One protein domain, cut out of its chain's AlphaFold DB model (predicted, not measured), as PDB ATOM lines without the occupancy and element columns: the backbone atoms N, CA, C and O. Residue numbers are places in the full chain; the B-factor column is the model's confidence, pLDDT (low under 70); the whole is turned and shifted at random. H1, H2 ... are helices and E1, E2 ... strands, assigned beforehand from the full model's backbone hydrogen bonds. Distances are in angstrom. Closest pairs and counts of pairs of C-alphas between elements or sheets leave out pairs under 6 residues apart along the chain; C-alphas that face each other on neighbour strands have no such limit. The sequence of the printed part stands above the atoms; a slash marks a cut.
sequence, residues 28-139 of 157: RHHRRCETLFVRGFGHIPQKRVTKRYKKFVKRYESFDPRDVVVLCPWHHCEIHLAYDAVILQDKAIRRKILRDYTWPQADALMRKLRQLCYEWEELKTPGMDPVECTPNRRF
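This is residues 28 to 139 of the 157 residues of an uncharacterized protein of marine sediment metagenome (UniProt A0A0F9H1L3). A small two-stranded sheet, E1 and E2, lies at one end of a hairpin of two long helices, H3 and H4, which run side by side in opposite ways. Short H5 is beside H3, while residues 44 to 56, with part of H2, stick out from the body. The printed part has 112 residues, with five named helices and two named strands in the order E1, H1, H2, E2, H3, H4, H5, and the sheet is antiparallel in the order E1 - E2. The class is mostly helix. The whole is compact, with a radius of gyration of the C-alphas of 15.0 A and spans of 47 by 34 by 23 A.

Strand E1, residues 28 to 30, measures 6.4 A and begins at C-alpha 28 (24.703, 15.760, -55.781). Strand E2 is residues 68 to 71, 9.4 A. Helix H3, residues 73 to 94, is 31.4 A long and begins at C-alpha 73 (20.876, 7.455, -58.401). Helix H4, residues 103 to 122, is 29.2 A long and ends at C-alpha 122 (38.392, 6.140, -57.231). H2 is residues 51 to 61, 15.2 A. The short helices are H1, residues 35 to 38, 5.5 A, and H5, residues 135 to 138, 4.9 A.

E1 and E2 are antiparallel neighbours at 136 degrees; N 29 and O 69 are 2.8 A apart and N 69 and O 29 are 2.7 A apart, both within hydrogen-bond range. The closest C-alphas of E1 and H3 are those of His 29 and His 76, 6.7 A apart. H3 and H4 form a helical hairpin and touch, their closest C-alphas being those of Tyr 83 and Leu 113, 6.4 A apart. They run opposite ways at a tilt of 35.1 degrees, only just steep. H3 and H5 are close but not clearly touching, with the C-alphas of Asp 84 and Arg 138 closest at 6.8 A. H1 and H2 are near each other, with 5 pairs of C-alphas within 10 A. H2 is apart from H3, H4 and H5. In H2, H3 and H4 every O i to N i+4 pair is within hydrogen-bond range; H1 and H5 are too short for such a pair.

The C-alphas farthest apart are those of Lys 47 and Pro 126, 47.1 A. Residues 44 to 56, of which 51 to 56 belong to H2, stand free; without them the body spans 35 by 30 by 23 A. The printed part has no cut. The links H1 to H2 and H4 to H5 are long, 12 residues each. The mean pLDDT of the printed part is 71.4, and residues 31 to 65, 103 and 134 to 139 are under 70.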
ATOM      1  N   ARG A  28      23.509  15.201 -56.406       75.06
ATOM      2  CA  ARG A  28      24.703  15.760 -55.781       75.06
ATOM      3  C   ARG A  28      24.967  14.985 -54.500       75.06
ATOM      4  O   ARG A  28      24.139  15.001 -53.593       75.06
ATOM      5  N   HIS A  29      26.112  14.322 -54.437       77.25
ATOM      6  CA  HIS A  29      26.645  13.748 -53.211       77.25
ATOM      7  C   HIS A  29      27.763  14.636 -52.707       77.25
ATOM      8  O   HIS A  29      28.615  15.062 -53.480       77.25
ATOM      9  N   HIS A  30      27.785  14.925 -51.419       71.12
ATOM     10  CA  HIS A  30      28.838  15.752 -50.859       71.12
ATOM     11  C   HIS A  30      29.915  14.851 -50.260       71.12
ATOM     12  O   HIS A  30      29.632  14.083 -49.345       71.12
ATOM     13  N   ARG A  31      31.161  15.010 -50.720       67.12
ATOM     14  CA  ARG A  31      32.356  14.415 -50.094       67.12
ATOM     15  C   ARG A  31      32.453  14.805 -48.625       67.12
ATOM     16  O   ARG A  31      32.973  14.054 -47.804       67.12
ATOM     17  N   ARG A  32      31.994  16.028 -48.326       57.34
ATOM     18  CA  ARG A  32      32.112  16.639 -47.010       57.34
ATOM     19  C   ARG A  32      30.832  16.692 -46.195       57.34
ATOM     20  O   ARG A  32      31.004  16.645 -45.000       57.34
ATOM     21  N   CYS A  33      29.601  16.722 -46.724       50.84
ATOM     22  CA  CYS A  33      28.414  16.795 -45.845       50.84
ATOM     23  C   CYS A  33      28.062  15.400 -45.287       50.84
ATOM     24  O   CYS A  33      27.730  14.511 -46.060       50.84
ATOM     25  N   GLU A  34      28.122  15.064 -43.993       48.28
ATOM     26  CA  GLU A  34      27.754  15.731 -42.717       48.28
ATOM     27  C   GLU A  34      26.248  15.811 -42.405       48.28
ATOM     28  O   GLU A  34      25.862  16.112 -41.271       48.28
ATOM     29  N   THR A  35      25.360  15.433 -43.328       44.31
ATOM     30  CA  THR A  35      23.905  15.423 -43.060       44.31
ATOM     31  C   THR A  35      23.458  14.339 -42.078       44.31
ATOM     32  O   THR A  35      22.359  14.440 -41.530       44.31
ATOM     33  N   LEU A  36      24.316  13.371 -41.749       42.50
ATOM     34  CA  LEU A  36      24.047  12.388 -40.693       42.50
ATOM     35  C   LEU A  36      23.882  13.006 -39.292       42.50
ATOM     36  O   LEU A  36      23.281  12.368 -38.430       42.50
ATOM     37  N   PHE A  37      24.328  14.249 -39.053       43.16
ATOM     38  CA  PHE A  37      24.296  14.835 -37.703       43.16
ATOM     39  C   PHE A  37      23.649  16.213 -37.569       43.16
ATOM     40  O   PHE A  37      23.365  16.609 -36.437       43.16
ATOM     41  N   VAL A  38      23.296  16.914 -38.655       41.22
ATOM     42  CA  VAL A  38      22.577  18.202 -38.519       41.22
ATOM     43  C   VAL A  38      21.236  18.012 -37.788       41.22
ATOM     44  O   VAL A  38      20.834  18.856 -36.990       41.22
ATOM     45  N   ARG A  39      20.601  16.835 -37.919       36.38
ATOM     46  CA  ARG A  39      19.436  16.451 -37.095       36.38
ATOM     47  C   ARG A  39      19.774  15.764 -35.767       36.38
ATOM     48  O   ARG A  39      18.963  15.841 -34.849       36.38
ATOM     49  N   GLY A  40      20.957  15.163 -35.614       41.06
ATOM     50  CA  GLY A  40      21.432  14.640 -34.322       41.06
ATOM     51  C   GLY A  40      21.591  15.744 -33.267       41.06
ATOM     52  O   GLY A  40      21.362  15.516 -32.080       41.06
ATOM     53  N   PHE A  41      21.878  16.966 -33.719       40.62
ATOM     54  CA  PHE A  41      22.024  18.153 -32.879       40.62
ATOM     55  C   PHE A  41      20.805  19.085 -32.849       40.62
ATOM     56  O   PHE A  41      20.831  20.076 -32.120       40.62
ATOM     57  N   GLY A  42      19.704  18.744 -33.534       38.41
ATOM     58  CA  GLY A  42      18.470  19.547 -33.603       38.41
ATOM     59  C   GLY A  42      17.737  19.758 -32.267       38.41
ATOM     60  O   GLY A  42      16.651  20.326 -32.243       38.41
ATOM     61  N   HIS A  43      18.316  19.313 -31.150       43.25
ATOM     62  CA  HIS A  43      17.768  19.474 -29.807       43.25
ATOM     63  C   HIS A  43      18.811  19.888 -28.750       43.25
ATOM     64  O   HIS A  43      18.614  19.618 -27.564       43.25
ATOM     65  N   ILE A  44      19.920  20.540 -29.125       46.81
ATOM     66  CA  ILE A  44      20.735  21.239 -28.118       46.81
ATOM     67  C   ILE A  44      19.991  22.532 -27.725       46.81
ATOM     68  O   ILE A  44      19.652  23.320 -28.608       46.81
ATOM     69  N   PRO A  45      19.738  22.795 -26.427       48.56
ATOM     70  CA  PRO A  45      19.179  24.071 -25.986       48.56
ATOM     71  C   PRO A  45      20.013  25.236 -26.535       48.56
ATOM     72  O   PRO A  45      21.237  25.220 -26.394       48.56
ATOM     73  N   GLN A  46      19.369  26.269 -27.093       50.94
ATOM     74  CA  GLN A  46      20.035  27.450 -27.681       50.94
ATOM     75  C   GLN A  46      21.144  28.041 -26.784       50.94
ATOM     76  O   GLN A  46      22.149  28.542 -27.281       50.94
ATOM     77  N   LYS A  47      21.011  27.899 -25.457       46.41
ATOM     78  CA  LYS A  47      21.980  28.340 -24.441       46.41
ATOM     79  C   LYS A  47      23.366  27.663 -24.510       46.41
ATOM     80  O   LYS A  47      24.296  28.176 -23.903       46.41
ATOM     81  N   ARG A  48      23.542  26.539 -25.225       49.28
ATOM     82  CA  ARG A  48      24.839  25.827 -25.380       49.28
ATOM     83  C   ARG A  48      25.473  25.974 -26.772       49.28
ATOM     84  O   ARG A  48      26.479  25.331 -27.073       49.28
ATOM     85  N   VAL A  49      24.907  26.824 -27.626       55.91
ATOM     86  CA  VAL A  49      25.371  27.068 -28.998       55.91
ATOM     87  C   VAL A  49      26.554  28.047 -28.967       55.91
ATOM     88  O   VAL A  49      26.381  29.264 -29.003       55.91
ATOM     89  N   THR A  50      27.778  27.522 -28.876       62.78
ATOM     90  CA  THR A  50      29.004  28.343 -28.826       62.78
ATOM     91  C   THR A  50      29.316  29.005 -30.179       62.78
ATOM     92  O   THR A  50      28.907  28.515 -31.235       62.78
ATOM     93  N   LYS A  51      30.104  30.097 -30.194       64.44
ATOM     94  CA  LYS A  51      30.602  30.716 -31.448       64.44
ATOM     95  C   LYS A  51      31.337  29.700 -32.336       64.44
ATOM     96  O   LYS A  51      31.178  29.721 -33.554       64.44
ATOM     97  N   ARG A  52      32.092  28.779 -31.722       56.84
ATOM     98  CA  ARG A  52      32.805  27.693 -32.411       56.84
ATOM     99  C   ARG A  52      31.834  26.722 -33.087       56.84
ATOM    100  O   ARG A  52      32.049  26.390 -34.246       56.84
ATOM    101  N   TYR A  53      30.742  26.354 -32.413       58.19
ATOM    102  CA  TYR A  53      29.671  25.538 -32.991       58.19
ATOM    103  C   TYR A  53      28.971  26.240 -34.164       58.19
ATOM    104  O   TYR A  53      28.840  25.647 -35.227       58.19
ATOM    105  N   LYS A  54      28.595  27.521 -34.027       59.03
ATOM    106  CA  LYS A  54      27.972  28.276 -35.135       59.03
ATOM    107  C   LYS A  54      28.893  28.378 -36.353       59.03
ATOM    108  O   LYS A  54      28.441  28.193 -37.475       59.03
ATOM    109  N   LYS A  55      30.186  28.646 -36.137       60.16
ATOM    110  CA  LYS A  55      31.192  28.701 -37.212       60.16
ATOM    111  C   LYS A  55      31.381  27.335 -37.880       60.16
ATOM    112  O   LYS A  55      31.582  27.286 -39.085       60.16
ATOM    113  N   PHE A  56      31.300  26.254 -37.107       56.25
ATOM    114  CA  PHE A  56      31.352  24.884 -37.609       56.25
ATOM    115  C   PHE A  56      30.133  24.565 -38.482       56.25
ATOM    116  O   PHE A  56      30.312  24.261 -39.652       56.25
ATOM    117  N   VAL A  57      28.911  24.777 -37.981       54.28
ATOM    118  CA  VAL A  57      27.665  24.595 -38.754       54.28
ATOM    119  C   VAL A  57      27.653  25.457 -40.020       54.28
ATOM    120  O   VAL A  57      27.382  24.953 -41.100       54.28
ATOM    121  N   LYS A  58      28.058  26.730 -39.936       55.41
ATOM    122  CA  LYS A  58      28.134  27.613 -41.110       55.41
ATOM    123  C   LYS A  58      29.133  27.119 -42.165       55.41
ATOM    124  O   LYS A  58      28.885  27.286 -43.351       55.41
ATOM    125  N   ARG A  59      30.248  26.507 -41.746       52.69
ATOM    126  CA  ARG A  59      31.245  25.900 -42.648       52.69
ATOM    127  C   ARG A  59      30.719  24.626 -43.319       52.69
ATOM    128  O   ARG A  59      31.183  24.296 -44.400       52.69
ATOM    129  N   TYR A  60      29.775  23.943 -42.672       51.41
ATOM    130  CA  TYR A  60      29.089  22.752 -43.180       51.41
ATOM    131  C   TYR A  60      27.963  23.128 -44.160       51.41
ATOM    132  O   TYR A  60      27.726  22.426 -45.137       51.41
ATOM    133  N   GLU A  61      27.264  24.238 -43.900       46.66
ATOM    134  CA  GLU A  61      26.181  24.766 -44.744       46.66
ATOM    135  C   GLU A  61      26.698  25.517 -45.981       46.66
ATOM    136  O   GLU A  61      26.013  25.574 -47.001       46.66
ATOM    137  N   SER A  62      27.904  26.098 -45.926       48.69
ATOM    138  CA  SER A  62      28.530  26.745 -47.081       48.69
ATOM    139  C   SER A  62      29.133  25.695 -48.017       48.69
ATOM    140  O   SER A  62      30.275  25.272 -47.842       48.69
ATOM    141  N   PHE A  63      28.353  25.257 -49.000       57.22
ATOM    142  CA  PHE A  63      28.757  24.254 -49.982       57.22
ATOM    143  C   PHE A  63      29.885  24.762 -50.903       57.22
ATOM    144  O   PHE A  63      29.649  25.635 -51.737       57.22
ATOM    145  N   ASP A  64      31.093  24.191 -50.803       61.25
ATOM    146  CA  ASP A  64      32.141  24.365 -51.823       61.25
ATOM    147  C   ASP A  64      31.874  23.389 -52.989       61.25
ATOM    148  O   ASP A  64      31.778  22.179 -52.758       61.25
ATOM    149  N   PRO A  65      31.758  23.858 -54.247       65.44
ATOM    150  CA  PRO A  65      31.570  22.991 -55.413       65.44
ATOM    151  C   PRO A  65      32.617  21.874 -55.560       65.44
ATOM    152  O   PRO A  65      32.316  20.833 -56.144       65.44
ATOM    153  N   ARG A  66      33.833  22.056 -55.023       70.38
ATOM    154  CA  ARG A  66      34.906  21.041 -55.034       70.38
ATOM    155  C   ARG A  66      34.612  19.840 -54.137       70.38
ATOM    156  O   ARG A  66      35.186  18.767 -54.332       70.38
ATOM    157  N   ASP A  67      33.716  20.014 -53.175       70.56
ATOM    158  CA  ASP A  67      33.302  18.983 -52.231       70.56
ATOM    159  C   ASP A  67      32.051  18.236 -52.700       70.56
ATOM    160  O   ASP A  67      31.487  17.445 -51.945       70.56
ATOM    161  N   VAL A  68      31.614  18.469 -53.939       76.25
ATOM    162  CA  VAL A  68      30.443  17.829 -54.541       76.25
ATOM    163  C   VAL A  68      30.874  16.840 -55.618       76.25
ATOM    164  O   VAL A  68      31.537  17.191 -56.596       76.25
ATOM    165  N   VAL A  69      30.419  15.601 -55.474       78.00
ATOM    166  CA  VAL A  69      30.463  14.565 -56.503       78.00
ATOM    167  C   VAL A  69      29.090  14.472 -57.154       78.00
ATOM    168  O   VAL A  69      28.064  14.343 -56.489       78.00
ATOM    169  N   VAL A  70      29.062  14.545 -58.479       84.19
ATOM    170  CA  VAL A  70      27.836  14.381 -59.266       84.19
ATOM    171  C   VAL A  70      27.691  12.901 -59.609       84.19
ATOM    172  O   VAL A  70      28.577  12.336 -60.248       84.19
ATOM    173  N   LEU A  71      26.611  12.259 -59.163       86.81
ATOM    174  CA  LEU A  71      26.423  10.805 -59.229       86.81
ATOM    175  C   LEU A  71      25.056  10.433 -59.802       86.81
ATOM    176  O   LEU A  71      24.079  11.140 -59.578       86.81
ATOM    177  N   CYS A  72      24.946   9.293 -60.485       88.44
ATOM    178  CA  CYS A  72      23.631   8.734 -60.813       88.44
ATOM    179  C   CYS A  72      22.939   8.200 -59.538       88.44
ATOM    180  O   CYS A  72      23.610   7.980 -58.524       88.44
ATOM    181  N   PRO A  73      21.617   7.940 -59.568       86.88
ATOM    182  CA  PRO A  73      20.876   7.455 -58.401       86.88
ATOM    183  C   PRO A  73      21.448   6.161 -57.810       86.88
ATOM    184  O   PRO A  73      21.398   5.959 -56.600       86.88
ATOM    185  N   TRP A  74      22.042   5.314 -58.654       91.06
ATOM    186  CA  TRP A  74      22.586   4.022 -58.243       91.06
ATOM    187  C   TRP A  74      23.887   4.152 -57.455       91.06
ATOM    188  O   TRP A  74      24.044   3.577 -56.381       91.06
ATOM    189  N   HIS A  75      24.821   4.956 -57.964       90.25
ATOM    190  CA  HIS A  75      26.064   5.261 -57.257       90.25
ATOM    191  C   HIS A  75      25.809   6.104 -56.011       90.25
ATOM    192  O   HIS A  75      26.470   5.908 -55.000       90.25
ATOM    193  N   HIS A  76      24.812   6.992 -56.054       87.31
ATOM    194  CA  HIS A  76      24.354   7.707 -54.868       87.31
ATOM    195  C   HIS A  76      23.815   6.737 -53.808       87.31
ATOM    196  O   HIS A  76      24.148   6.877 -52.638       87.31
ATOM    197  N   CYS A  77      23.037   5.724 -54.193       86.19
ATOM    198  CA  CYS A  77      22.610   4.695 -53.254       86.19
ATOM    199  C   CYS A  77      23.790   3.912 -52.658       86.19
ATOM    200  O   CYS A  77      23.884   3.761 -51.441       86.19
ATOM    201  N   GLU A  78      24.678   3.418 -53.517       89.81
ATOM    202  CA  GLU A  78      25.793   2.562 -53.120       89.81
ATOM    203  C   GLU A  78      26.671   3.216 -52.046       89.81
ATOM    204  O   GLU A  78      26.954   2.591 -51.024       89.81
ATOM    205  N   ILE A  79      27.038   4.493 -52.225       87.81
ATOM    206  CA  ILE A  79      27.841   5.208 -51.225       87.81
ATOM    207  C   ILE A  79      27.092   5.377 -49.894       87.81
ATOM    208  O   ILE A  79      27.706   5.276 -48.833       87.81
ATOM    209  N   HIS A  80      25.766   5.567 -49.918       85.31
ATOM    210  CA  HIS A  80      24.966   5.611 -48.686       85.31
ATOM    211  C   HIS A  80      24.954   4.262 -47.966       85.31
ATOM    212  O   HIS A  80      25.128   4.237 -46.753       85.31
ATOM    213  N   LEU A  81      24.813   3.145 -48.683       85.94
ATOM    214  CA  LEU A  81      24.881   1.811 -48.071       85.94
ATOM    215  C   LEU A  81      26.257   1.540 -47.446       85.94
ATOM    216  O   LEU A  81      26.342   0.994 -46.344       85.94
ATOM    217  N   ALA A  82      27.333   1.975 -48.106       87.88
ATOM    218  CA  ALA A  82      28.681   1.878 -47.557       87.88
ATOM    219  C   ALA A  82      28.832   2.709 -46.267       87.88
ATOM    220  O   ALA A  82      29.400   2.234 -45.280       87.88
ATOM    221  N   TYR A  83      28.280   3.927 -46.234       86.69
ATOM    222  CA  TYR A  83      28.251   4.745 -45.017       86.69
ATOM    223  C   TYR A  83      27.464   4.074 -43.894       86.69
ATOM    224  O   TYR A  83      27.944   4.035 -42.758       86.69
ATOM    225  N   ASP A  84      26.296   3.514 -44.200       82.50
ATOM    226  CA  ASP A  84      25.442   2.843 -43.221       82.50
ATOM    227  C   ASP A  84      26.166   1.668 -42.559       82.50
ATOM    228  O   ASP A  84      26.124   1.536 -41.333       82.50
ATOM    229  N   ALA A  85      26.906   0.868 -43.332       86.50
ATOM    230  CA  ALA A  85      27.714  -0.227 -42.802       86.50
ATOM    231  C   ALA A  85      28.765   0.268 -41.791       86.50
ATOM    232  O   ALA A  85      28.846  -0.255 -40.676       86.50
ATOM    233  N   VAL A  86      29.517   1.323 -42.129       89.12
ATOM    234  CA  VAL A  86      30.521   1.917 -41.224       89.12
ATOM    235  C   VAL A  86      29.871   2.494 -39.966       89.12
ATOM    236  O   VAL A  86      30.388   2.330 -38.858       89.12
ATOM    237  N   ILE A  87      28.720   3.149 -40.109       85.88
ATOM    238  CA  ILE A  87      27.964   3.718 -38.990       85.88
ATOM    239  C   ILE A  87      27.459   2.620 -38.056       85.88
ATOM    240  O   ILE A  87      27.565   2.761 -36.838       85.88
ATOM    241  N   LEU A  88      26.911   1.533 -38.599       84.88
ATOM    242  CA  LEU A  88      26.425   0.402 -37.812       84.88
ATOM    243  C   LEU A  88      27.568  -0.286 -37.063       84.88
ATOM    244  O   LEU A  88      27.418  -0.563 -35.872       84.88
ATOM    245  N   GLN A  89      28.717  -0.481 -37.712       87.81
ATOM    246  CA  GLN A  89      29.918  -1.010 -37.064       87.81
ATOM    247  C   GLN A  89      30.393  -0.101 -35.924       87.81
ATOM    248  O   GLN A  89      30.612  -0.570 -34.806       87.81
ATOM    249  N   ASP A  90      30.496   1.212 -36.153       89.69
ATOM    250  CA  ASP A  90      30.933   2.157 -35.118       89.69
ATOM    251  C   ASP A  90      29.928   2.220 -33.948       89.69
ATOM    252  O   ASP A  90      30.336   2.218 -32.781       89.69
ATOM    253  N   LYS A  91      28.618   2.157 -34.230       84.31
ATOM    254  CA  LYS A  91      27.570   2.041 -33.201       84.31
ATOM    255  C   LYS A  91      27.689   0.750 -32.394       84.31
ATOM    256  O   LYS A  91      27.508   0.799 -31.177       84.31
ATOM    257  N   ALA A  92      27.976  -0.381 -33.038       85.19
ATOM    258  CA  ALA A  92      28.142  -1.669 -32.365       85.19
ATOM    259  C   ALA A  92      29.354  -1.657 -31.420       85.19
ATOM    260  O   ALA A  92      29.244  -2.091 -30.273       85.19
ATOM    261  N   ILE A  93      30.471  -1.071 -31.863       89.06
ATOM    262  CA  ILE A  93      31.693  -0.919 -31.060       89.06
ATOM    263  C   ILE A  93      31.443  -0.003 -29.858       89.06
ATOM    264  O   ILE A  93      31.807  -0.329 -28.729       89.06
ATOM    265  N   ARG A  94      30.809   1.154 -30.076       85.31
ATOM    266  CA  ARG A  94      30.609   2.159 -29.018       85.31
ATOM    267  C   ARG A  94      29.426   1.868 -28.106       85.31
ATOM    268  O   ARG A  94      29.356   2.457 -27.029       85.31
ATOM    269  N   ARG A  95      28.488   1.025 -28.548       86.62
ATOM    270  CA  ARG A  95      27.211   0.725 -27.878       86.62
ATOM    271  C   ARG A  95      26.403   1.986 -27.544       86.62
ATOM    272  O   ARG A  95      25.762   2.070 -26.500       86.62
ATOM    273  N   LYS A  96      26.448   2.988 -28.427       75.62
ATOM    274  CA  LYS A  96      25.750   4.274 -28.271       75.62
ATOM    275  C   LYS A  96      24.971   4.621 -29.527       75.62
ATOM    276  O   LYS A  96      25.366   4.281 -30.641       75.62
ATOM    277  N   ILE A  97      23.867   5.342 -29.352       79.00
ATOM    278  CA  ILE A  97      23.193   5.986 -30.477       79.00
ATOM    279  C   ILE A  97      24.015   7.192 -30.939       79.00
ATOM    280  O   ILE A  97      24.652   7.861 -30.130       79.00
ATOM    281  N   LEU A  98      23.968   7.492 -32.238       73.12
ATOM    282  CA  LEU A  98      24.729   8.586 -32.857       73.12
ATOM    283  C   LEU A  98      24.538   9.944 -32.162       73.12
ATOM    284  O   LEU A  98      25.462  10.746 -32.086       73.12
ATOM    285  N   ARG A  99      23.342  10.190 -31.619       70.00
ATOM    286  CA  ARG A  99      23.007  11.418 -30.889       70.00
ATOM    287  C   ARG A  99      23.839  11.624 -29.615       70.00
ATOM    288  O   ARG A  99      24.018  12.764 -29.199       70.00
ATOM    289  N   ASP A 100      24.356  10.548 -29.031       74.06
ATOM    290  CA  ASP A 100      25.071  10.575 -27.750       74.06
ATOM    291  C   ASP A 100      26.599  10.601 -27.930       74.06
ATOM    292  O   ASP A 100      27.355  10.401 -26.976       74.06
ATOM    293  N   TYR A 101      27.073  10.815 -29.160       74.69
ATOM    294  CA  TYR A 101      28.498  10.876 -29.466       74.69
ATOM    295  C   TYR A 101      29.103  12.172 -28.922       74.69
ATOM    296  O   TYR A 101      28.548  13.261 -29.077       74.69
ATOM    297  N   THR A 102      30.286  12.069 -28.315       76.31
ATOM    298  CA  THR A 102      31.081  13.255 -27.978       76.31
ATOM    299  C   THR A 102      31.689  13.871 -29.238       76.31
ATOM    300  O   THR A 102      31.788  13.224 -30.282       76.31
ATOM    301  N   TRP A 103      32.160  15.116 -29.138       68.38
ATOM    302  CA  TRP A 103      32.823  15.804 -30.250       68.38
ATOM    303  C   TRP A 103      33.972  15.001 -30.880       68.38
ATOM    304  O   TRP A 103      33.938  14.810 -32.095       68.38
ATOM    305  N   PRO A 104      34.941  14.464 -30.109       75.25
ATOM    306  CA  PRO A 104      35.993  13.624 -30.681       75.25
ATOM    307  C   PRO A 104      35.467  12.362 -31.376       75.25
ATOM    308  O   PRO A 104      36.031  11.929 -32.375       75.25
ATOM    309  N   GLN A 105      34.382  11.765 -30.872       79.81
ATOM    310  CA  GLN A 105      33.805  10.545 -31.446       79.81
ATOM    311  C   GLN A 105      33.115  10.823 -32.779       79.81
ATOM    312  O   GLN A 105      33.317  10.082 -33.740       79.81
ATOM    313  N   ALA A 106      32.338  11.906 -32.842       75.12
ATOM    314  CA  ALA A 106      31.723  12.364 -34.076       75.12
ATOM    315  C   ALA A 106      32.792  12.740 -35.115       75.12
ATOM    316  O   ALA A 106      32.710  12.280 -36.249       75.12
ATOM    317  N   ASP A 107      33.837  13.488 -34.730       71.50
ATOM    318  CA  ASP A 107      34.930  13.845 -35.649       71.50
ATOM    319  C   ASP A 107      35.664  12.604 -36.181       71.50
ATOM    320  O   ASP A 107      35.909  12.497 -37.383       71.50
ATOM    321  N   ALA A 108      35.950  11.623 -35.318       80.56
ATOM    322  CA  ALA A 108      36.588  10.373 -35.724       80.56
ATOM    323  C   ALA A 108      35.738   9.579 -36.732       80.56
ATOM    324  O   ALA A 108      36.265   9.124 -37.749       80.56
ATOM    325  N   LEU A 109      34.427   9.446 -36.495       83.38
ATOM    326  CA  LEU A 109      33.514   8.805 -37.449       83.38
ATOM    327  C   LEU A 109      33.467   9.582 -38.774       83.38
ATOM    328  O   LEU A 109      33.569   8.988 -39.844       83.38
ATOM    329  N   MET A 110      33.407  10.913 -38.718       76.94
ATOM    330  CA  MET A 110      33.408  11.758 -39.913       76.94
ATOM    331  C   MET A 110      34.702  11.654 -40.727       76.94
ATOM    332  O   MET A 110      34.664  11.770 -41.950       76.94
ATOM    333  N   ARG A 111      35.862  11.450 -40.091       79.25
ATOM    334  CA  ARG A 111      37.117  11.176 -40.814       79.25
ATOM    335  C   ARG A 111      37.052   9.843 -41.558       79.25
ATOM    336  O   ARG A 111      37.416   9.812 -42.728       79.25
ATOM    337  N   LYS A 112      36.518   8.791 -40.926       85.88
ATOM    338  CA  LYS A 112      36.329   7.478 -41.570       85.88
ATOM    339  C   LYS A 112      35.401   7.561 -42.783       85.88
ATOM    340  O   LYS A 112      35.744   7.052 -43.840       85.88
ATOM    341  N   LEU A 113      34.261   8.243 -42.655       84.56
ATOM    342  CA  LEU A 113      33.305   8.395 -43.759       84.56
ATOM    343  C   LEU A 113      33.882   9.215 -44.925       84.56
ATOM    344  O   LEU A 113      33.636   8.890 -46.085       84.56
ATOM    345  N   ARG A 114      34.684  10.248 -44.631       81.00
ATOM    346  CA  ARG A 114      35.400  11.020 -45.660       81.00
ATOM    347  C   ARG A 114      36.416  10.164 -46.402       81.00
ATOM    348  O   ARG A 114      36.422  10.183 -47.626       81.00
ATOM    349  N   GLN A 115      37.227   9.407 -45.667       84.94
ATOM    350  CA  GLN A 115      38.202   8.491 -46.255       84.94
ATOM    351  C   GLN A 115      37.514   7.471 -47.170       84.94
ATOM    352  O   GLN A 115      37.874   7.358 -48.337       84.94
ATOM    353  N   LEU A 116      36.436   6.849 -46.682       88.31
ATOM    354  CA  LEU A 116      35.611   5.939 -47.472       88.31
ATOM    355  C   LEU A 116      35.052   6.606 -48.736       88.31
ATOM    356  O   LEU A 116      34.997   5.973 -49.780       88.31
ATOM    357  N   CYS A 117      34.641   7.877 -48.674       86.12
ATOM    358  CA  CYS A 117      34.168   8.596 -49.858       86.12
ATOM    359  C   CYS A 117      35.251   8.744 -50.928       86.12
ATOM    360  O   CYS A 117      34.946   8.585 -52.107       86.12
ATOM    361  N   TYR A 118      36.475   9.093 -50.521       85.62
ATOM    362  CA  TYR A 118      37.592   9.282 -51.443       85.62
ATOM    363  C   TYR A 118      37.990   7.961 -52.094       85.62
ATOM    364  O   TYR A 118      38.031   7.877 -53.318       85.62
ATOM    365  N   GLU A 119      38.167   6.916 -51.286       89.75
ATOM    366  CA  GLU A 119      38.455   5.566 -51.778       89.75
ATOM    367  C   GLU A 119      37.347   5.085 -52.710       89.75
ATOM    368  O   GLU A 119      37.598   4.662 -53.838       89.75
ATOM    369  N   TRP A 120      36.093   5.221 -52.274       90.38
ATOM    370  CA  TRP A 120      34.956   4.842 -53.089       90.38
ATOM    371  C   TRP A 120      34.946   5.605 -54.404       90.38
ATOM    372  O   TRP A 120      34.680   4.967 -55.409       90.38
ATOM    373  N   GLU A 121      35.254   6.906 -54.447       87.31
ATOM    374  CA  GLU A 121      35.245   7.730 -55.664       87.31
ATOM    375  C   GLU A 121      36.240   7.247 -56.732       87.31
ATOM    376  O   GLU A 121      35.918   7.312 -57.925       87.31
ATOM    377  N   GLU A 122      37.367   6.674 -56.327       88.69
ATOM    378  CA  GLU A 122      38.392   6.140 -57.231       88.69
ATOM    379  C   GLU A 122      38.022   4.754 -57.789       88.69
ATOM    380  O   GLU A 122      38.334   4.437 -58.938       88.69
ATOM    381  N   LEU A 123      37.279   3.946 -57.026       89.75
ATOM    382  CA  LEU A 123      36.938   2.568 -57.401       89.75
ATOM    383  C   LEU A 123      35.945   2.473 -58.571       89.75
ATOM    384  O   LEU A 123      34.984   3.228 -58.672       89.75
ATOM    385  N   LYS A 124      36.093   1.494 -59.464       90.19
ATOM    386  CA  LYS A 124      35.048   1.203 -60.459       90.19
ATOM    387  C   LYS A 124      33.999   0.284 -59.832       90.19
ATOM    388  O   LYS A 124      34.299  -0.865 -59.532       90.19
ATOM    389  N   THR A 125      32.774   0.776 -59.668       88.88
ATOM    390  CA  THR A 125      31.673   0.022 -59.050       88.88
ATOM    391  C   THR A 125      30.414   0.030 -59.927       88.88
ATOM    392  O   THR A 125      30.201   0.987 -60.684       88.88
ATOM    393  N   PRO A 126      29.561  -1.012 -59.870       86.94
ATOM    394  CA  PRO A 126      28.335  -1.078 -60.672       86.94
ATOM    395  C   PRO A 126      27.222  -0.137 -60.169       86.94
ATOM    396  O   PRO A 126      26.318   0.210 -60.940       86.94
ATOM    397  N   GLY A 127      27.303   0.327 -58.914       88.06
ATOM    398  CA  GLY A 127      26.214   1.026 -58.235       88.06
ATOM    399  C   GLY A 127      25.120   0.057 -57.773       88.06
ATOM    400  O   GLY A 127      25.026  -1.065 -58.261       88.06
ATOM    401  N   MET A 128      24.266   0.507 -56.855       86.62
ATOM    402  CA  MET A 128      23.199  -0.302 -56.254       86.62
ATOM    403  C   MET A 128      21.829   0.227 -56.659       86.62
ATOM    404  O   MET A 128      21.662   1.439 -56.796       86.62
ATOM    405  N   ASP A 129      20.846  -0.651 -56.847       86.62
ATOM    406  CA  ASP A 129      19.506  -0.217 -57.236       86.62
ATOM    407  C   ASP A 129      18.876   0.640 -56.113       86.62
ATOM    408  O   ASP A 129      18.819   0.210 -54.955       86.62
ATOM    409  N   PRO A 130      18.381   1.861 -56.405       83.31
ATOM    410  CA  PRO A 130      17.676   2.687 -55.428       83.31
ATOM    411  C   PRO A 130      16.510   1.992 -54.704       83.31
ATOM    412  O   PRO A 130      16.205   2.368 -53.569       83.31
ATOM    413  N   VAL A 131      15.872   0.986 -55.314       82.19
ATOM    414  CA  VAL A 131      14.800   0.186 -54.692       82.19
ATOM    415  C   VAL A 131      15.324  -0.616 -53.494       82.19
ATOM    416  O   VAL A 131      14.654  -0.720 -52.461       82.19
ATOM    417  N   GLU A 132      16.558  -1.108 -53.570       72.38
ATOM    418  CA  GLU A 132      17.236  -1.785 -52.459       72.38
ATOM    419  C   GLU A 132      17.666  -0.789 -51.364       72.38
ATOM    420  O   GLU A 132      17.842  -1.149 -50.200       72.38
ATOM    421  N   CYS A 133      17.717   0.498 -51.714       71.38
ATOM    422  CA  CYS A 133      18.204   1.624 -50.922       71.38
ATOM    423  C   CYS A 133      17.151   2.372 -50.097       71.38
ATOM    424  O   CYS A 133      17.296   3.568 -49.793       71.38
ATOM    425  N   THR A 134      16.033   1.745 -49.759       63.56
ATOM    426  CA  THR A 134      14.937   2.465 -49.097       63.56
ATOM    427  C   THR A 134      15.327   2.910 -47.672       63.56
ATOM    428  O   THR A 134      15.866   2.118 -46.898       63.56
ATOM    429  N   PRO A 135      15.067   4.174 -47.270       55.81
ATOM    430  CA  PRO A 135      15.453   4.698 -45.951       55.81
ATOM    431  C   PRO A 135      14.943   3.866 -44.769       55.81
ATOM    432  O   PRO A 135      15.656   3.704 -43.785       55.81
ATOM    433  N   ASN A 136      13.737   3.298 -44.889       48.91
ATOM    434  CA  ASN A 136      13.128   2.453 -43.857       48.91
ATOM    435  C   ASN A 136      13.908   1.154 -43.603       48.91
ATOM    436  O   ASN A 136      13.820   0.608 -42.506       48.91
ATOM    437  N   ARG A 137      14.676   0.676 -44.593       52.81
ATOM    438  CA  ARG A 137      15.596  -0.460 -44.443       52.81
ATOM    439  C   ARG A 137      16.966  -0.035 -43.896       52.81
ATOM    440  O   ARG A 137      17.581  -0.807 -43.175       52.81
ATOM    441  N   ARG A 138      17.410   1.193 -44.198       50.81
ATOM    442  CA  ARG A 138      18.734   1.748 -43.838       50.81
ATOM    443  C   ARG A 138      18.839   2.239 -42.392       50.81
ATOM    444  O   ARG A 138      19.750   1.872 -41.659       50.81
ATOM    445  N   PHE A 139      17.865   3.033 -41.955       49.88
ATOM    446  CA  PHE A 139      17.704   3.444 -40.565       49.88
ATOM    447  C   PHE A 139      16.229   3.355 -40.233       49.88
ATOM    448  O   PHE A 139      15.439   4.187 -40.683       49.88
TER     449      PHE A 139